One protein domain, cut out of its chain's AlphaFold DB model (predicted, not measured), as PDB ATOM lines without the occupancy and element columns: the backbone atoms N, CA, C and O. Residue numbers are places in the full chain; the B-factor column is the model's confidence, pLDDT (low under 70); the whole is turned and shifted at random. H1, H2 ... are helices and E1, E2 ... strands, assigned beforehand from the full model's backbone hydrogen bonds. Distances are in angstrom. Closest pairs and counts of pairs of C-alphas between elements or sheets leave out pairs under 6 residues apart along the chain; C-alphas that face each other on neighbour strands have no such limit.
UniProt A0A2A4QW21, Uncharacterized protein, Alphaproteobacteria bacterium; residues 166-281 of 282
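Overview. This is residues 166 to 281 of the 282 residues of an uncharacterized protein of Alphaproteobacteria bacterium (UniProt A0A2A4QW21). A long helical hairpin, H1 and H2, makes the length of the domain, and a narrow, strongly twisted sheet of three strands packs along H1 with its strand E1. The short helix H3 packs on residues 212 to 224 of H1, near the turn between E1 and E2. The printed part has 116 residues with three named helices and three named strands, in the order E1, E2, H1, H2, E3, H3; the sheet's order is E1, E2, E3, antiparallel throughout. The class is mixed, helices and strands. The whole is only just compact, close to loose, with a radius of gyration of the C-alphas of 15.9 A, and spans 52 by 26 by 20 A, only just a rod.

Along the chain. E1, residues 167 to 176, begins with C-alpha 167 at (380.186, 363.719, 318.493) and is 27.7 A long. E2, residues 179 to 189, is 31.6 A long. H1, residues 199 to 228, measures 43.8 A and ends with C-alpha 228 at (346.022, 384.494, 296.237). H2, residues 237 to 259, measures 33.7 A. E3 is residues 260 to 265, 16.3 A. H3, residues 271 to 279, is 13.0 A and ends with C-alpha 279 at (352.261, 377.938, 299.143).

Arrangement. E1 and E2 form an antiparallel hairpin at 158 degrees, with N 170 and O 185 within hydrogen-bond range at 2.9 A. E2, the inner strand, is also antiparallel to E3, at 153 degrees, with N 186 and O 263 2.8 A apart. H1 is on the sheet at a height of 8.8 A, over E1 and along the strands, at 18 degrees to E1 on the local plane; the closest C-alphas of E1 and H1 are those of Val 176 and Val 217, 6.9 A apart. H1 and H3 lie on one face of the sheet, giving two layers, helices and sheet. H1 and H2, a helical hairpin, touch at Ala 212 and Leu 246, whose C-alphas are closest at 5.4 A; they run opposite ways at a shallow tilt of 34 degrees, only just short of steep. H3 touches H1 with the C-alphas of Gly 220 and Arg 275 closest, 4.2 A apart; they run the same way, also at a shallow tilt of 34 degrees, only just short of steep. H2 only grazes the sheet, with residues 256 to 259. H2 and H3 are only just apart, 8.5 A at the closest. Every O i to N i+4 pair is within hydrogen-bond range in H1 and H2; in H3, 4 of 5 are.

Size, cuts and confidence. The two C-alphas farthest apart, those of Asp 166 and Gly 230, are 52.2 A apart. The printed part has no cut, and no link is long. The mean pLDDT of the printed part is 92.3, with residue 281 under 70.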
ATOM      1  N   ASP A 166     383.090 361.986 321.077       83.31
ATOM      2  CA  ASP A 166     383.592 363.087 320.245       83.31
ATOM      3  C   ASP A 166     382.540 363.665 319.265       83.31
ATOM      4  O   ASP A 166     382.854 364.559 318.475       83.31
ATOM      5  N   GLU A 167     381.291 363.185 319.296       88.69
ATOM      6  CA  GLU A 167     380.186 363.719 318.493       88.69
ATOM      7  C   GLU A 167     379.036 364.209 319.389       88.69
ATOM      8  O   GLU A 167     378.618 363.560 320.351       88.69
ATOM      9  N   PHE A 168     378.476 365.357 319.023       91.56
ATOM     10  CA  PHE A 168     377.223 365.866 319.563       91.56
ATOM     11  C   PHE A 168     376.118 365.485 318.601       91.56
ATOM     12  O   PHE A 168     376.151 365.853 317.425       91.56
ATOM     13  N   ARG A 169     375.119 364.771 319.092       92.06
ATOM     14  CA  ARG A 169     373.941 364.418 318.318       92.06
ATOM     15  C   ARG A 169     372.764 365.200 318.848       92.06
ATOM     16  O   ARG A 169     372.431 365.076 320.021       92.06
ATOM     17  N   PHE A 170     372.074 365.920 317.975       91.00
ATOM     18  CA  PHE A 170     370.777 366.459 318.332       91.00
ATOM     19  C   PHE A 170     369.702 366.225 317.291       91.00
ATOM     20  O   PHE A 170     369.974 366.132 316.100       91.00
ATOM     21  N   ALA A 171     368.471 366.076 317.767       89.44
ATOM     22  CA  ALA A 171     367.295 365.863 316.938       89.44
ATOM     23  C   ALA A 171     366.330 367.036 317.096       89.44
ATOM     24  O   ALA A 171     366.099 367.479 318.217       89.44
ATOM     25  N   ILE A 172     365.762 367.509 315.990       89.38
ATOM     26  CA  ILE A 172     364.751 368.566 315.944       89.38
ATOM     27  C   ILE A 172     363.515 368.010 315.244       89.38
ATOM     28  O   ILE A 172     363.612 367.394 314.179       89.38
ATOM     29  N   MET A 173     362.342 368.252 315.823       83.88
ATOM     30  CA  MET A 173     361.073 367.914 315.185       83.88
ATOM     31  C   MET A 173     360.642 369.035 314.233       83.88
ATOM     32  O   MET A 173     360.265 370.125 314.667       83.88
ATOM     33  N   MET A 174     360.663 368.758 312.932       81.81
ATOM     34  CA  MET A 174     360.177 369.663 311.895       81.81
ATOM     35  C   MET A 174     358.658 369.554 311.763       81.81
ATOM     36  O   MET A 174     358.095 368.456 311.705       81.81
ATOM     37  N   ARG A 175     357.996 370.710 311.699       79.12
ATOM     38  CA  ARG A 175     356.559 370.825 311.434       79.12
ATOM     39  C   ARG A 175     356.367 371.708 310.214       79.12
ATOM     40  O   ARG A 175     356.358 372.928 310.328       79.12
ATOM     41  N   VAL A 176     356.236 371.060 309.068       80.69
ATOM     42  CA  VAL A 176     355.943 371.687 307.778       80.69
ATOM     43  C   VAL A 176     354.556 371.188 307.355       80.69
ATOM     44  O   VAL A 176     354.180 370.075 307.746       80.69
ATOM     45  N   PRO A 177     353.744 371.971 306.626       77.75
ATOM     46  CA  PRO A 177     352.484 371.466 306.090       77.75
ATOM     47  C   PRO A 177     352.668 370.118 305.378       77.75
ATOM     48  O   PRO A 177     353.600 369.933 304.602       77.75
ATOM     49  N   GLY A 178     351.832 369.136 305.724       73.38
ATOM     50  CA  GLY A 178     351.901 367.783 305.158       73.38
ATOM     51  C   GLY A 178     353.044 366.888 305.662       73.38
ATOM     52  O   GLY A 178     353.021 365.692 305.378       73.38
ATOM     53  N   GLN A 179     354.001 367.394 306.453       75.25
ATOM     54  CA  GLN A 179     355.156 366.609 306.900       75.25
ATOM     55  C   GLN A 179     355.506 366.844 308.377       75.25
ATOM     56  O   GLN A 179     355.856 367.941 308.818       75.25
ATOM     57  N   ARG A 180     355.483 365.754 309.154       77.44
ATOM     58  CA  ARG A 180     356.118 365.677 310.476       77.44
ATOM     59  C   ARG A 180     357.358 364.811 310.338       77.44
ATOM     60  O   ARG A 180     357.242 363.598 310.185       77.44
ATOM     61  N   ALA A 181     358.529 365.431 310.361       79.94
ATOM     62  CA  ALA A 181     359.794 364.727 310.218       79.94
ATOM     63  C   ALA A 181     360.723 365.077 311.374       79.94
ATOM     64  O   ALA A 181     360.796 366.226 311.801       79.94
ATOM     65  N   ASN A 182     361.447 364.079 311.870       83.62
ATOM     66  CA  ASN A 182     362.564 364.317 312.768       83.62
ATOM     67  C   ASN A 182     363.823 364.455 311.925       83.62
ATOM     68  O   ASN A 182     364.126 363.593 311.101       83.62
ATOM     69  N   PHE A 183     364.549 365.531 312.162       89.31
ATOM     70  CA  PHE A 183     365.826 365.803 311.537       89.31
ATOM     71  C   PHE A 183     366.918 365.700 312.599       89.31
ATOM     72  O   PHE A 183     366.796 366.264 313.683       89.31
ATOM     73  N   ILE A 184     367.964 364.932 312.307       93.25
ATOM     74  CA  ILE A 184     369.081 364.671 313.210       93.25
ATOM     75  C   ILE A 184     370.331 365.335 312.649       93.25
ATOM     76  O   ILE A 184     370.703 365.102 311.497       93.25
ATOM     77  N   ILE A 185     371.013 366.082 313.508       94.94
ATOM     78  CA  ILE A 185     372.333 366.652 313.271       94.94
ATOM     79  C   ILE A 185     373.336 365.901 314.129       94.94
ATOM     80  O   ILE A 185     373.112 365.676 315.319       94.94
ATOM     81  N   ARG A 186     374.454 365.519 313.524       95.12
ATOM     82  CA  ARG A 186     375.671 365.145 314.242       95.12
ATOM     83  C   ARG A 186     376.715 366.211 313.991       95.12
ATOM     84  O   ARG A 186     376.900 366.604 312.844       95.12
ATOM     85  N   MET A 187     377.364 366.667 315.047       94.88
ATOM     86  CA  MET A 187     378.377 367.708 315.017       94.88
ATOM     87  C   MET A 187     379.639 367.184 315.696       94.88
ATOM     88  O   MET A 187     379.597 366.775 316.854       94.88
ATOM     89  N   ALA A 188     380.747 367.202 314.969       94.69
ATOM     90  CA  ALA A 188     382.052 366.743 315.422       94.69
ATOM     91  C   ALA A 188     383.111 367.830 315.206       94.69
ATOM     92  O   ALA A 188     382.873 368.844 314.537       94.69
ATOM     93  N   GLU A 189     384.302 367.612 315.756       95.12
ATOM     94  CA  GLU A 189     385.464 368.456 315.484       95.12
ATOM     95  C   GLU A 189     385.756 368.516 313.976       95.12
ATOM     96  O   GLU A 189     385.835 367.492 313.299       95.12
ATOM     97  N   ASN A 190     385.942 369.726 313.440       93.38
ATOM     98  CA  ASN A 190     386.455 369.884 312.082       93.38
ATOM     99  C   ASN A 190     387.986 369.701 312.102       93.38
ATOM    100  O   ASN A 190     388.673 370.553 312.672       93.38
ATOM    101  N   PRO A 191     388.558 368.670 311.449       91.12
ATOM    102  CA  PRO A 191     389.996 368.399 311.502       91.12
ATOM    103  C   PRO A 191     390.859 369.511 310.884       91.12
ATOM    104  O   PRO A 191     392.035 369.629 311.230       91.12
ATOM    105  N   ALA A 192     390.294 370.335 309.994       93.00
ATOM    106  CA  ALA A 192     391.003 371.460 309.386       93.00
ATOM    107  C   ALA A 192     391.153 372.653 310.346       93.00
ATOM    108  O   ALA A 192     392.153 373.364 310.286       93.00
ATOM    109  N   ILE A 193     390.173 372.864 311.230       91.88
ATOM    110  CA  ILE A 193     390.122 374.007 312.160       91.88
ATOM    111  C   ILE A 193     390.568 373.593 313.573       91.88
ATOM    112  O   ILE A 193     391.043 374.430 314.336       91.88
ATOM    113  N   LYS A 194     390.465 372.297 313.902       90.62
ATOM    114  CA  LYS A 194     390.760 371.702 315.216       90.62
ATOM    115  C   LYS A 194     389.983 372.353 316.361       90.62
ATOM    116  O   LYS A 194     390.525 372.639 317.428       90.62
ATOM    117  N   ASN A 195     388.708 372.643 316.105       87.69
ATOM    118  CA  ASN A 195     387.810 373.229 317.088       87.69
ATOM    119  C   ASN A 195     386.789 372.187 317.551       87.69
ATOM    120  O   ASN A 195     385.968 371.719 316.756       87.69
ATOM    121  N   LYS A 196     386.844 371.828 318.836       90.38
ATOM    122  CA  LYS A 196     385.912 370.870 319.431       90.38
ATOM    123  C   LYS A 196     384.582 371.553 319.763       90.38
ATOM    124  O   LYS A 196     384.594 372.601 320.411       90.38
ATOM    125  N   PRO A 197     383.442 370.981 319.349       92.44
ATOM    126  CA  PRO A 197     382.141 371.511 319.728       92.44
ATOM    127  C   PRO A 197     381.888 371.403 321.239       92.44
ATOM    128  O   PRO A 197     382.497 370.595 321.940       92.44
ATOM    129  N   SER A 198     380.959 372.221 321.732       92.44
ATOM    130  CA  SER A 198     380.473 372.211 323.114       92.44
ATOM    131  C   SER A 198     378.944 372.114 323.160       92.44
ATOM    132  O   SER A 198     378.268 372.429 322.174       92.44
ATOM    133  N   ASP A 199     378.389 371.749 324.323       92.38
ATOM    134  CA  ASP A 199     376.935 371.642 324.533       92.38
ATOM    135  C   ASP A 199     376.214 372.947 324.133       92.38
ATOM    136  O   ASP A 199     375.247 372.932 323.371       92.38
ATOM    137  N   TYR A 200     376.727 374.102 324.574       94.06
ATOM    138  CA  TYR A 200     376.111 375.399 324.273       94.06
ATOM    139  C   TYR A 200     376.189 375.778 322.786       94.06
ATOM    140  O   TYR A 200     375.312 376.482 322.286       94.06
ATOM    141  N   VAL A 201     377.217 375.330 322.056       94.94
ATOM    142  CA  VAL A 201     377.298 375.524 320.599       94.94
ATOM    143  C   VAL A 201     376.221 374.693 319.907       94.94
ATOM    144  O   VAL A 201     375.488 375.227 319.075       94.94
ATOM    145  N   ALA A 202     376.069 373.424 320.299       94.75
ATOM    146  CA  ALA A 202     375.042 372.539 319.752       94.75
ATOM    147  C   ALA A 202     373.627 373.093 319.989       94.75
ATOM    148  O   ALA A 202     372.801 373.114 319.077       94.75
ATOM    149  N   MET A 203     373.364 373.599 321.197       95.81
ATOM    150  CA  MET A 203     372.079 374.203 321.557       95.81
ATOM    151  C   MET A 203     371.777 375.475 320.754       95.81
ATOM    152  O   MET A 203     370.643 375.651 320.313       95.81
ATOM    153  N   ASN A 204     372.770 376.342 320.522       96.44
ATOM    154  CA  ASN A 204     372.586 377.538 319.690       96.44
ATOM    155  C   ASN A 204     372.323 377.181 318.224       96.44
ATOM    156  O   ASN A 204     371.402 377.732 317.626       96.44
ATOM    157  N   LEU A 205     373.062 376.216 317.668       96.19
ATOM    158  CA  LEU A 205     372.812 375.733 316.310       96.19
ATOM    159  C   LEU A 205     371.397 375.149 316.184       96.19
ATOM    160  O   LEU A 205     370.687 375.428 315.220       96.19
ATOM    161  N   ALA A 206     370.952 374.380 317.180       95.62
ATOM    162  CA  ALA A 206     369.598 373.843 317.203       95.62
ATOM    163  C   ALA A 206     368.527 374.940 317.303       95.62
ATOM    164  O   ALA A 206     367.513 374.872 316.606       95.62
ATOM    165  N   ALA A 207     368.761 375.966 318.125       96.00
ATOM    166  CA  ALA A 207     367.888 377.130 318.210       96.00
ATOM    167  C   ALA A 207     367.780 377.865 316.867       96.00
ATOM    168  O   ALA A 207     366.673 378.229 316.469       96.00
ATOM    169  N   ASP A 208     368.898 378.034 316.155       96.44
ATOM    170  CA  ASP A 208     368.925 378.689 314.848       96.44
ATOM    171  C   ASP A 208     368.134 377.898 313.802       96.44
ATOM    172  O   ASP A 208     367.320 378.485 313.090       96.44
ATOM    173  N   TYR A 209     368.280 376.570 313.758       96.19
ATOM    174  CA  TYR A 209     367.463 375.718 312.886       96.19
ATOM    175  C   TYR A 209     365.972 375.793 313.227       96.19
ATOM    176  O   TYR A 209     365.144 375.941 312.329       96.19
ATOM    177  N   ILE A 210     365.609 375.709 314.511       94.62
ATOM    178  CA  ILE A 210     364.206 375.793 314.943       94.62
ATOM    179  C   ILE A 210     363.600 377.143 314.557       94.62
ATOM    180  O   ILE A 210     362.474 377.193 314.059       94.62
ATOM    181  N   GLU A 211     364.314 378.246 314.785       95.25
ATOM    182  CA  GLU A 211     363.829 379.568 314.402       95.25
ATOM    183  C   GLU A 211     363.732 379.696 312.880       95.25
ATOM    184  O   GLU A 211     362.691 380.120 312.387       95.25
ATOM    185  N   ALA A 212     364.749 379.262 312.130       96.12
ATOM    186  CA  ALA A 212     364.775 379.361 310.671       96.12
ATOM    187  C   ALA A 212     363.628 378.580 310.018       96.12
ATOM    188  O   ALA A 212     362.951 379.117 309.145       96.12
ATOM    189  N   ILE A 213     363.334 377.365 310.493       94.81
ATOM    190  CA  ILE A 213     362.181 376.580 310.025       94.81
ATOM    191  C   ILE A 213     360.876 377.345 310.274       94.81
ATOM    192  O   ILE A 213     360.049 377.466 309.372       94.81
ATOM    193  N   ASN A 214     360.696 377.908 311.474       93.00
ATOM    194  CA  ASN A 214     359.501 378.695 311.785       93.00
ATOM    195  C   ASN A 214     359.402 379.959 310.914       93.00
ATOM    196  O   ASN A 214     358.305 380.307 310.476       93.00
ATOM    197  N   MET A 215     360.520 380.642 310.648       95.12
ATOM    198  CA  MET A 215     360.547 381.809 309.761       95.12
ATOM    199  C   MET A 215     360.184 381.416 308.327       95.12
ATOM    200  O   MET A 215     359.307 382.048 307.749       95.12
ATOM    201  N   ALA A 216     360.776 380.349 307.786       95.69
ATOM    202  CA  ALA A 216     360.492 379.853 306.438       95.69
ATOM    203  C   ALA A 216     359.007 379.507 306.249       95.69
ATOM    204  O   ALA A 216     358.393 379.935 305.273       95.69
ATOM    205  N   VAL A 217     358.400 378.825 307.229       94.44
ATOM    206  CA  VAL A 217     356.963 378.510 307.212       94.44
ATOM    207  C   VAL A 217     356.111 379.783 307.188       94.44
ATOM    208  O   VAL A 217     355.197 379.894 306.371       94.44
ATOM    209  N   ARG A 218     356.408 380.764 308.055       94.31
ATOM    210  CA  ARG A 218     355.647 382.026 308.118       94.31
ATOM    211  C   ARG A 218     355.799 382.856 306.847       94.31
ATOM    212  O   ARG A 218     354.809 383.402 306.372       94.31
ATOM    213  N   VAL A 219     357.012 382.938 306.300       95.81
ATOM    214  CA  VAL A 219     357.280 383.612 305.023       95.81
ATOM    215  C   VAL A 219     356.466 382.952 303.907       95.81
ATOM    216  O   VAL A 219     355.776 383.662 303.183       95.81
ATOM    217  N   GLY A 220     356.456 381.617 303.828       95.19
ATOM    218  CA  GLY A 220     355.705 380.882 302.805       95.19
ATOM    219  C   GLY A 220     354.192 381.105 302.875       95.19
ATOM    220  O   GLY A 220     353.552 381.297 301.845       95.19
ATOM    221  N   PHE A 221     353.612 381.172 304.079       95.00
ATOM    222  CA  PHE A 221     352.192 381.519 304.232       95.00
ATOM    223  C   PHE A 221     351.874 382.955 303.804       95.00
ATOM    224  O   PHE A 221     350.838 383.188 303.184       95.00
ATOM    225  N   ILE A 222     352.750 383.920 304.103       95.50
ATOM    226  CA  ILE A 222     352.547 385.309 303.667       95.50
ATOM    227  C   ILE A 222     352.646 385.415 302.140       95.50
ATOM    228  O   ILE A 222     351.834 386.109 301.533       95.50
ATOM    229  N   GLU A 223     353.596 384.714 301.515       95.44
ATOM    230  CA  GLU A 223     353.697 384.649 300.053       95.44
ATOM    231  C   GLU A 223     352.439 384.042 299.426       95.44
ATOM    232  O   GLU A 223     351.881 384.637 298.510       95.44
ATOM    233  N   SER A 224     351.949 382.919 299.963       94.69
ATOM    234  CA  SER A 224     350.717 382.263 299.499       94.69
ATOM    235  C   SER A 224     349.497 383.187 299.566       94.69
ATOM    236  O   SER A 224     348.705 383.272 298.622       94.69
ATOM    237  N   ALA A 225     349.351 383.913 300.679       94.88
ATOM    238  CA  ALA A 225     348.256 384.855 300.871       94.88
ATOM    239  C   ALA A 225     348.341 386.038 299.892       94.88
ATOM    240  O   ALA A 225     347.322 386.432 299.327       94.88
ATOM    241  N   ALA A 226     349.544 386.575 299.660       94.88
ATOM    242  CA  ALA A 226     349.760 387.653 298.700       94.88
ATOM    243  C   ALA A 226     349.472 387.194 297.262       94.88
ATOM    244  O   ALA A 226     348.750 387.877 296.542       94.88
ATOM    245  N   GLU A 227     349.951 386.013 296.865       93.50
ATOM    246  CA  GLU A 227     349.692 385.436 295.540       93.50
ATOM    247  C   GLU A 227     348.191 385.228 295.301       93.50
ATOM    248  O   GLU A 227     347.664 385.645 294.269       93.50
ATOM    249  N   SER A 228     347.480 384.684 296.293       94.06
ATOM    250  CA  SER A 228     346.022 384.494 296.237       94.06
ATOM    251  C   SER A 228     345.257 385.817 296.101       94.06
ATOM    252  O   SER A 228     344.175 385.852 295.517       94.06
ATOM    253  N   ALA A 229     345.818 386.912 296.622       94.94
ATOM    254  CA  ALA A 229     345.272 388.261 296.503       94.94
ATOM    255  C   ALA A 229     345.738 389.010 295.234       94.94
ATOM    256  O   ALA A 229     345.268 390.117 294.976       94.94
ATOM    257  N   GLY A 230     346.651 388.439 294.435       94.75
ATOM    258  CA  GLY A 230     347.285 389.130 293.307       94.75
ATOM    259  C   GLY A 230     348.235 390.261 293.730       94.75
ATOM    260  O   GLY A 230     348.457 391.208 292.974       94.75
ATOM    261  N   GLU A 231     348.770 390.190 294.949       95.31
ATOM    262  CA  GLU A 231     349.655 391.179 295.556       95.31
ATOM    263  C   GLU A 231     351.126 390.732 295.562       95.31
ATOM    264  O   GLU A 231     351.469 389.559 295.443       95.31
ATOM    265  N   ASP A 232     352.023 391.700 295.747       93.88
ATOM    266  CA  ASP A 232     353.457 391.462 295.910       93.88
ATOM    267  C   ASP A 232     353.809 391.342 297.400       93.88
ATOM    268  O   ASP A 232     353.796 392.337 298.136       93.88
ATOM    269  N   ALA A 233     354.172 390.131 297.833       93.69
ATOM    270  CA  ALA A 233     354.543 389.828 299.214       93.69
ATOM    271  C   ALA A 233     355.678 390.718 299.747       93.69
ATOM    272  O   ALA A 233     355.705 391.039 300.935       93.69
ATOM    273  N   THR A 234     356.587 391.199 298.889       94.69
ATOM    274  CA  THR A 234     357.719 392.045 299.309       94.69
ATOM    275  C   THR A 234     357.282 393.410 299.851       94.69
ATOM    276  O   THR A 234     358.020 394.067 300.601       94.69
ATOM    277  N   LYS A 235     356.052 393.837 299.534       94.00
ATOM    278  CA  LYS A 235     355.446 395.059 300.074       94.00
ATOM    279  C   LYS A 235     354.972 394.881 301.515       94.00
ATOM    280  O   LYS A 235     354.964 395.868 302.258       94.00
ATOM    281  N   ASN A 236     354.678 393.653 301.941       95.56
ATOM    282  CA  ASN A 236     354.292 393.338 303.311       95.56
ATOM    283  C   ASN A 236     355.478 393.569 304.276       95.56
ATOM    284  O   ASN A 236     356.599 393.104 304.059       95.56
ATOM    285  N   LYS A 237     355.243 394.336 305.348       95.06
ATOM    286  CA  LYS A 237     356.276 394.670 306.343       95.06
ATOM    287  C   LYS A 237     356.781 393.425 307.078       95.06
ATOM    288  O   LYS A 237     357.992 393.285 307.252       95.06
ATOM    289  N   ASP A 238     355.873 392.540 307.473       93.75
ATOM    290  CA  ASP A 238     356.192 391.328 308.225       93.75
ATOM    291  C   ASP A 238     356.970 390.350 307.352       93.75
ATOM    292  O   ASP A 238     357.963 389.791 307.811       93.75
ATOM    293  N   PHE A 239     356.606 390.231 306.068       96.19
ATOM    294  CA  PHE A 239     357.380 389.459 305.094       96.19
ATOM    295  C   PHE A 239     358.852 389.876 305.098       96.19
ATOM    296  O   PHE A 239     359.734 389.040 305.279       96.19
ATOM    297  N   ARG A 240     359.126 391.181 304.953       95.62
ATOM    298  CA  ARG A 240     360.503 391.691 304.932       95.62
ATOM    299  C   ARG A 240     361.239 391.352 306.224       95.62
ATOM    300  O   ARG A 240     362.338 390.815 306.162       95.62
ATOM    301  N   ILE A 241     360.635 391.629 307.380       94.94
ATOM    302  CA  ILE A 241     361.254 391.393 308.693       94.94
ATOM    303  C   ILE A 241     361.589 389.908 308.897       94.94
ATOM    304  O   ILE A 241     362.712 389.578 309.281       94.94
ATOM    305  N   LEU A 242     360.640 389.016 308.608       95.19
ATOM    306  CA  LEU A 242     360.823 387.571 308.740       95.19
ATOM    307  C   LEU A 242     361.878 387.047 307.758       95.19
ATOM    308  O   LEU A 242     362.726 386.244 308.139       95.19
ATOM    309  N   ASN A 243     361.866 387.536 306.517       95.81
ATOM    310  CA  ASN A 243     362.817 387.127 305.491       95.81
ATOM    311  C   ASN A 243     364.250 387.589 305.811       95.81
ATOM    312  O   ASN A 243     365.188 386.807 305.679       95.81
ATOM    313  N   TYR A 244     364.436 388.818 306.308       95.81
ATOM    314  CA  TYR A 244     365.747 389.273 306.786       95.81
ATOM    315  C   TYR A 244     366.254 388.403 307.939       95.81
ATOM    316  O   TYR A 244     367.403 387.963 307.926       95.81
ATOM    317  N   ARG A 245     365.385 388.081 308.904       95.88
ATOM    318  CA  ARG A 245     365.757 387.201 310.015       95.88
ATOM    319  C   ARG A 245     366.131 385.795 309.539       95.88
ATOM    320  O   ARG A 245     367.111 385.235 310.023       95.88
ATOM    321  N   LEU A 246     365.399 385.241 308.573       96.69
ATOM    322  CA  LEU A 246     365.720 383.951 307.958       96.69
ATOM    323  C   LEU A 246     367.104 383.964 307.289       96.69
ATOM    324  O   LEU A 246     367.875 383.016 307.453       96.69
ATOM    325  N   GLN A 247     367.453 385.044 306.587       96.94
ATOM    326  CA  GLN A 247     368.781 385.210 305.987       96.94
ATOM    327  C   GLN A 247     369.886 385.278 307.049       96.94
ATOM    328  O   GLN A 247     370.928 384.640 306.891       96.94
ATOM    329  N   ASP A 248     369.667 385.999 308.151       96.06
ATOM    330  CA  ASP A 248     370.613 386.057 309.274       96.06
ATOM    331  C   ASP A 248     370.864 384.677 309.883       96.06
ATOM    332  O   ASP A 248     372.016 384.280 310.072       96.06
ATOM    333  N   LEU A 249     369.794 383.922 310.137       97.00
ATOM    334  CA  LEU A 249     369.874 382.567 310.681       97.00
ATOM    335  C   LEU A 249     370.582 381.617 309.714       97.00
ATOM    336  O   LEU A 249     371.440 380.844 310.129       97.00
ATOM    337  N   THR A 250     370.295 381.722 308.417       97.62
ATOM    338  CA  THR A 250     370.955 380.914 307.382       97.62
ATOM    339  C   THR A 250     372.461 381.174 307.345       97.62
ATOM    340  O   THR A 250     373.247 380.231 307.255       97.62
ATOM    341  N   ARG A 251     372.884 382.440 307.479       97.56
ATOM    342  CA  ARG A 251     374.308 382.803 307.575       97.56
ATOM    343  C   ARG A 251     374.953 382.264 308.852       97.56
ATOM    344  O   ARG A 251     376.063 381.745 308.781       97.56
ATOM    345  N   SER A 252     374.264 382.358 309.991       96.06
ATOM    346  CA  SER A 252     374.726 381.800 311.273       96.06
ATOM    347  C   SER A 252     374.954 380.288 311.171       96.06
ATOM    348  O   SER A 252     376.042 379.798 311.469       96.06
ATOM    349  N   ILE A 253     373.966 379.555 310.646       97.44
ATOM    350  CA  ILE A 253     374.041 378.107 310.421       97.44
ATOM    351  C   ILE A 253     375.221 377.761 309.508       97.44
ATOM    352  O   ILE A 253     376.040 376.923 309.875       97.44
ATOM    353  N   ALA A 254     375.360 378.442 308.367       97.19
ATOM    354  CA  ALA A 254     376.472 378.209 307.446       97.19
ATOM    355  C   ALA A 254     377.837 378.441 308.117       97.19
ATOM    356  O   ALA A 254     378.776 377.676 307.905       97.19
ATOM    357  N   GLN A 255     377.948 379.454 308.978       95.81
ATOM    358  CA  GLN A 255     379.170 379.714 309.734       95.81
ATOM    359  C   GLN A 255     379.499 378.574 310.711       95.81
ATOM    360  O   GLN A 255     380.664 378.185 310.823       95.81
ATOM    361  N   PHE A 256     378.497 378.003 311.387       94.31
ATOM    362  CA  PHE A 256     378.691 376.816 312.226       94.31
ATOM    363  C   PHE A 256     379.121 375.596 311.403       94.31
ATOM    364  O   PHE A 256     380.030 374.877 311.812       94.31
ATOM    365  N   GLU A 257     378.524 375.386 310.231       94.50
ATOM    366  CA  GLU A 257     378.869 374.285 309.317       94.50
ATOM    367  C   GLU A 257     380.292 374.395 308.752       94.50
ATOM    368  O   GLU A 257     380.908 373.386 308.420       94.50
ATOM    369  N   ILE A 258     380.845 375.607 308.665       95.19
ATOM    370  CA  ILE A 258     382.261 375.812 308.339       95.19
ATOM    371  C   ILE A 258     383.139 375.421 309.534       95.19
ATOM    372  O   ILE A 258     384.167 374.762 309.367       95.19
ATOM    373  N   GLN A 259     382.750 375.826 310.745       95.94
ATOM    374  CA  GLN A 259     383.540 375.622 311.962       95.94
ATOM    375  C   GLN A 259     383.602 374.164 312.427       95.94
ATOM    376  O   GLN A 259     384.614 373.761 313.004       95.94
ATOM    377  N   TYR A 260     382.555 373.382 312.175       96.12
ATOM    378  CA  TYR A 260     382.401 372.022 312.687       96.12
ATOM    379  C   TYR A 260     382.054 371.047 311.569       96.12
ATOM    380  O   TYR A 260     381.399 371.404 310.596       96.12
ATOM    381  N   GLN A 261     382.451 369.785 311.720       95.31
ATOM    382  CA  GLN A 261     382.002 368.752 310.796       95.31
ATOM    383  C   GLN A 261     380.558 368.379 311.140       95.31
ATOM    384  O   GLN A 261     380.311 367.757 312.174       95.31
ATOM    385  N   THR A 262     379.608 368.727 310.274       95.44
ATOM    386  CA  THR A 262     378.193 368.381 310.457       95.44
ATOM    387  C   THR A 262     377.752 367.246 309.532       95.44
ATOM    388  O   THR A 262     378.238 367.085 308.409       95.44
ATOM    389  N   ARG A 263     376.832 366.407 310.015       95.56
ATOM    390  CA  ARG A 263     376.160 365.361 309.232       95.56
ATOM    391  C   ARG A 263     374.674 365.367 309.536       95.56
ATOM    392  O   ARG A 263     374.274 365.503 310.689       95.56
ATOM    393  N   TYR A 264     373.879 365.136 308.502       94.88
ATOM    394  CA  TYR A 264     372.432 365.286 308.535       94.88
ATOM    395  C   TYR A 264     371.727 363.968 308.243       94.88
ATOM    396  O   TYR A 264     372.224 363.173 307.444       94.88
ATOM    397  N   ARG A 265     370.593 363.725 308.913       92.75
ATOM    398  CA  ARG A 265     369.667 362.625 308.604       92.75
ATOM    399  C   ARG A 265     368.206 363.071 308.792       92.75
ATOM    400  O   ARG A 265     367.887 363.496 309.901       92.75
ATOM    401  N   PRO A 266     367.318 362.931 307.789       89.25
ATOM    402  CA  PRO A 266     367.588 362.385 306.454       89.25
ATOM    403  C   PRO A 266     368.481 363.320 305.612       89.25
ATOM    404  O   PRO A 266     369.601 362.934 305.284       89.25
ATOM    405  N   GLU A 267     368.094 364.578 305.429       92.56
ATOM    406  CA  GLU A 267     368.889 365.619 304.775       92.56
ATOM    407  C   GLU A 267     368.837 366.929 305.569       92.56
ATOM    408  O   GLU A 267     368.040 367.087 306.496       92.56
ATOM    409  N   ARG A 268     369.738 367.861 305.241       93.62
ATOM    410  CA  ARG A 268     369.727 369.217 305.796       93.62
ATOM    411  C   ARG A 268     368.422 369.915 305.381       93.62
ATOM    412  O   ARG A 268     368.114 369.878 304.192       93.62
ATOM    413  N   PRO A 269     367.697 370.583 306.299       92.56
ATOM    414  CA  PRO A 269     366.519 371.357 305.954       92.56
ATOM    415  C   PRO A 269     366.843 372.389 304.879       92.56
ATOM    416  O   PRO A 269     367.792 373.167 305.012       92.56
ATOM    417  N   ASP A 270     366.035 372.387 303.828       93.75
ATOM    418  CA  ASP A 270     366.059 373.402 302.790       93.75
ATOM    419  C   ASP A 270     364.931 374.396 303.076       93.75
ATOM    420  O   ASP A 270     363.744 374.068 302.995       93.75
ATOM    421  N   PHE A 271     365.309 375.606 303.488       95.25
ATOM    422  CA  PHE A 271     364.348 376.630 303.882       95.25
ATOM    423  C   PHE A 271     363.534 377.156 302.696       95.25
ATOM    424  O   PHE A 271     362.390 377.559 302.904       95.25
ATOM    425  N   ASP A 272     364.071 377.104 301.474       94.56
ATOM    426  CA  ASP A 272     363.324 377.468 300.273       94.56
ATOM    427  C   ASP A 272     362.275 376.398 299.962       94.56
ATOM    428  O   ASP A 272     361.111 376.737 299.766       94.56
ATOM    429  N   LEU A 273     362.630 375.108 300.029       92.88
ATOM    430  CA  LEU A 273     361.646 374.028 299.851       92.88
ATOM    431  C   LEU A 273     360.537 374.069 300.911       92.88
ATOM    432  O   LEU A 273     359.370 373.858 300.586       92.88
ATOM    433  N   ILE A 274     360.878 374.372 302.167       93.25
ATOM    434  CA  ILE A 274     359.889 374.548 303.243       93.25
ATOM    435  C   ILE A 274     358.942 375.710 302.924       93.25
ATOM    436  O   ILE A 274     357.731 375.579 303.097       93.25
ATOM    437  N   ARG A 275     359.482 376.838 302.450       93.38
ATOM    438  CA  ARG A 275     358.696 378.012 302.059       93.38
ATOM    439  C   ARG A 275     357.746 377.692 300.904       93.38
ATOM    440  O   ARG A 275     356.565 378.017 300.993       93.38
ATOM    441  N   GLU A 276     358.235 377.020 299.862       91.81
ATOM    442  CA  GLU A 276     357.419 376.617 298.709       91.81
ATOM    443  C   GLU A 276     356.315 375.626 299.102       91.81
ATOM    444  O   GLU A 276     355.176 375.765 298.656       91.81
ATOM    445  N   ALA A 277     356.596 374.668 299.994       91.00
ATOM    446  CA  ALA A 277     355.597 373.706 300.469       91.00
ATOM    447  C   ALA A 277     354.392 374.383 301.154       91.00
ATOM    448  O   ALA A 277     353.260 373.899 301.063       91.00
ATOM    449  N   CYS A 278     354.606 375.529 301.804       89.56
ATOM    450  CA  CYS A 278     353.527 376.301 302.415       89.56
ATOM    451  C   CYS A 278     352.615 376.993 301.394       89.56
ATOM    452  O   CYS A 278     351.467 377.277 301.731       89.56
ATOM    453  N   LYS A 279     353.072 377.246 300.158       84.69
ATOM    454  CA  LYS A 279     352.261 377.938 299.143       84.69
ATOM    455  C   LYS A 279     351.078 377.115 298.649       84.69
ATOM    456  O   LYS A 279     350.029 377.684 298.368       84.69
ATOM    457  N   GLY A 280     351.233 375.793 298.593       70.25
ATOM    458  CA  GLY A 280     350.218 374.863 298.088       70.25
ATOM    459  C   GLY A 280     349.267 374.286 299.143       70.25
ATOM    460  O   GLY A 280     348.565 373.330 298.836       70.25
ATOM    461  N   SER A 281     349.278 374.795 300.379       61.16
ATOM    462  CA  SER A 281     348.578 374.183 301.524       61.16
ATOM    463  C   SER A 281     347.267 374.879 301.939       61.16
ATOM    464  O   SER A 281     346.817 374.658 303.064       61.16
TER     465      SER A 281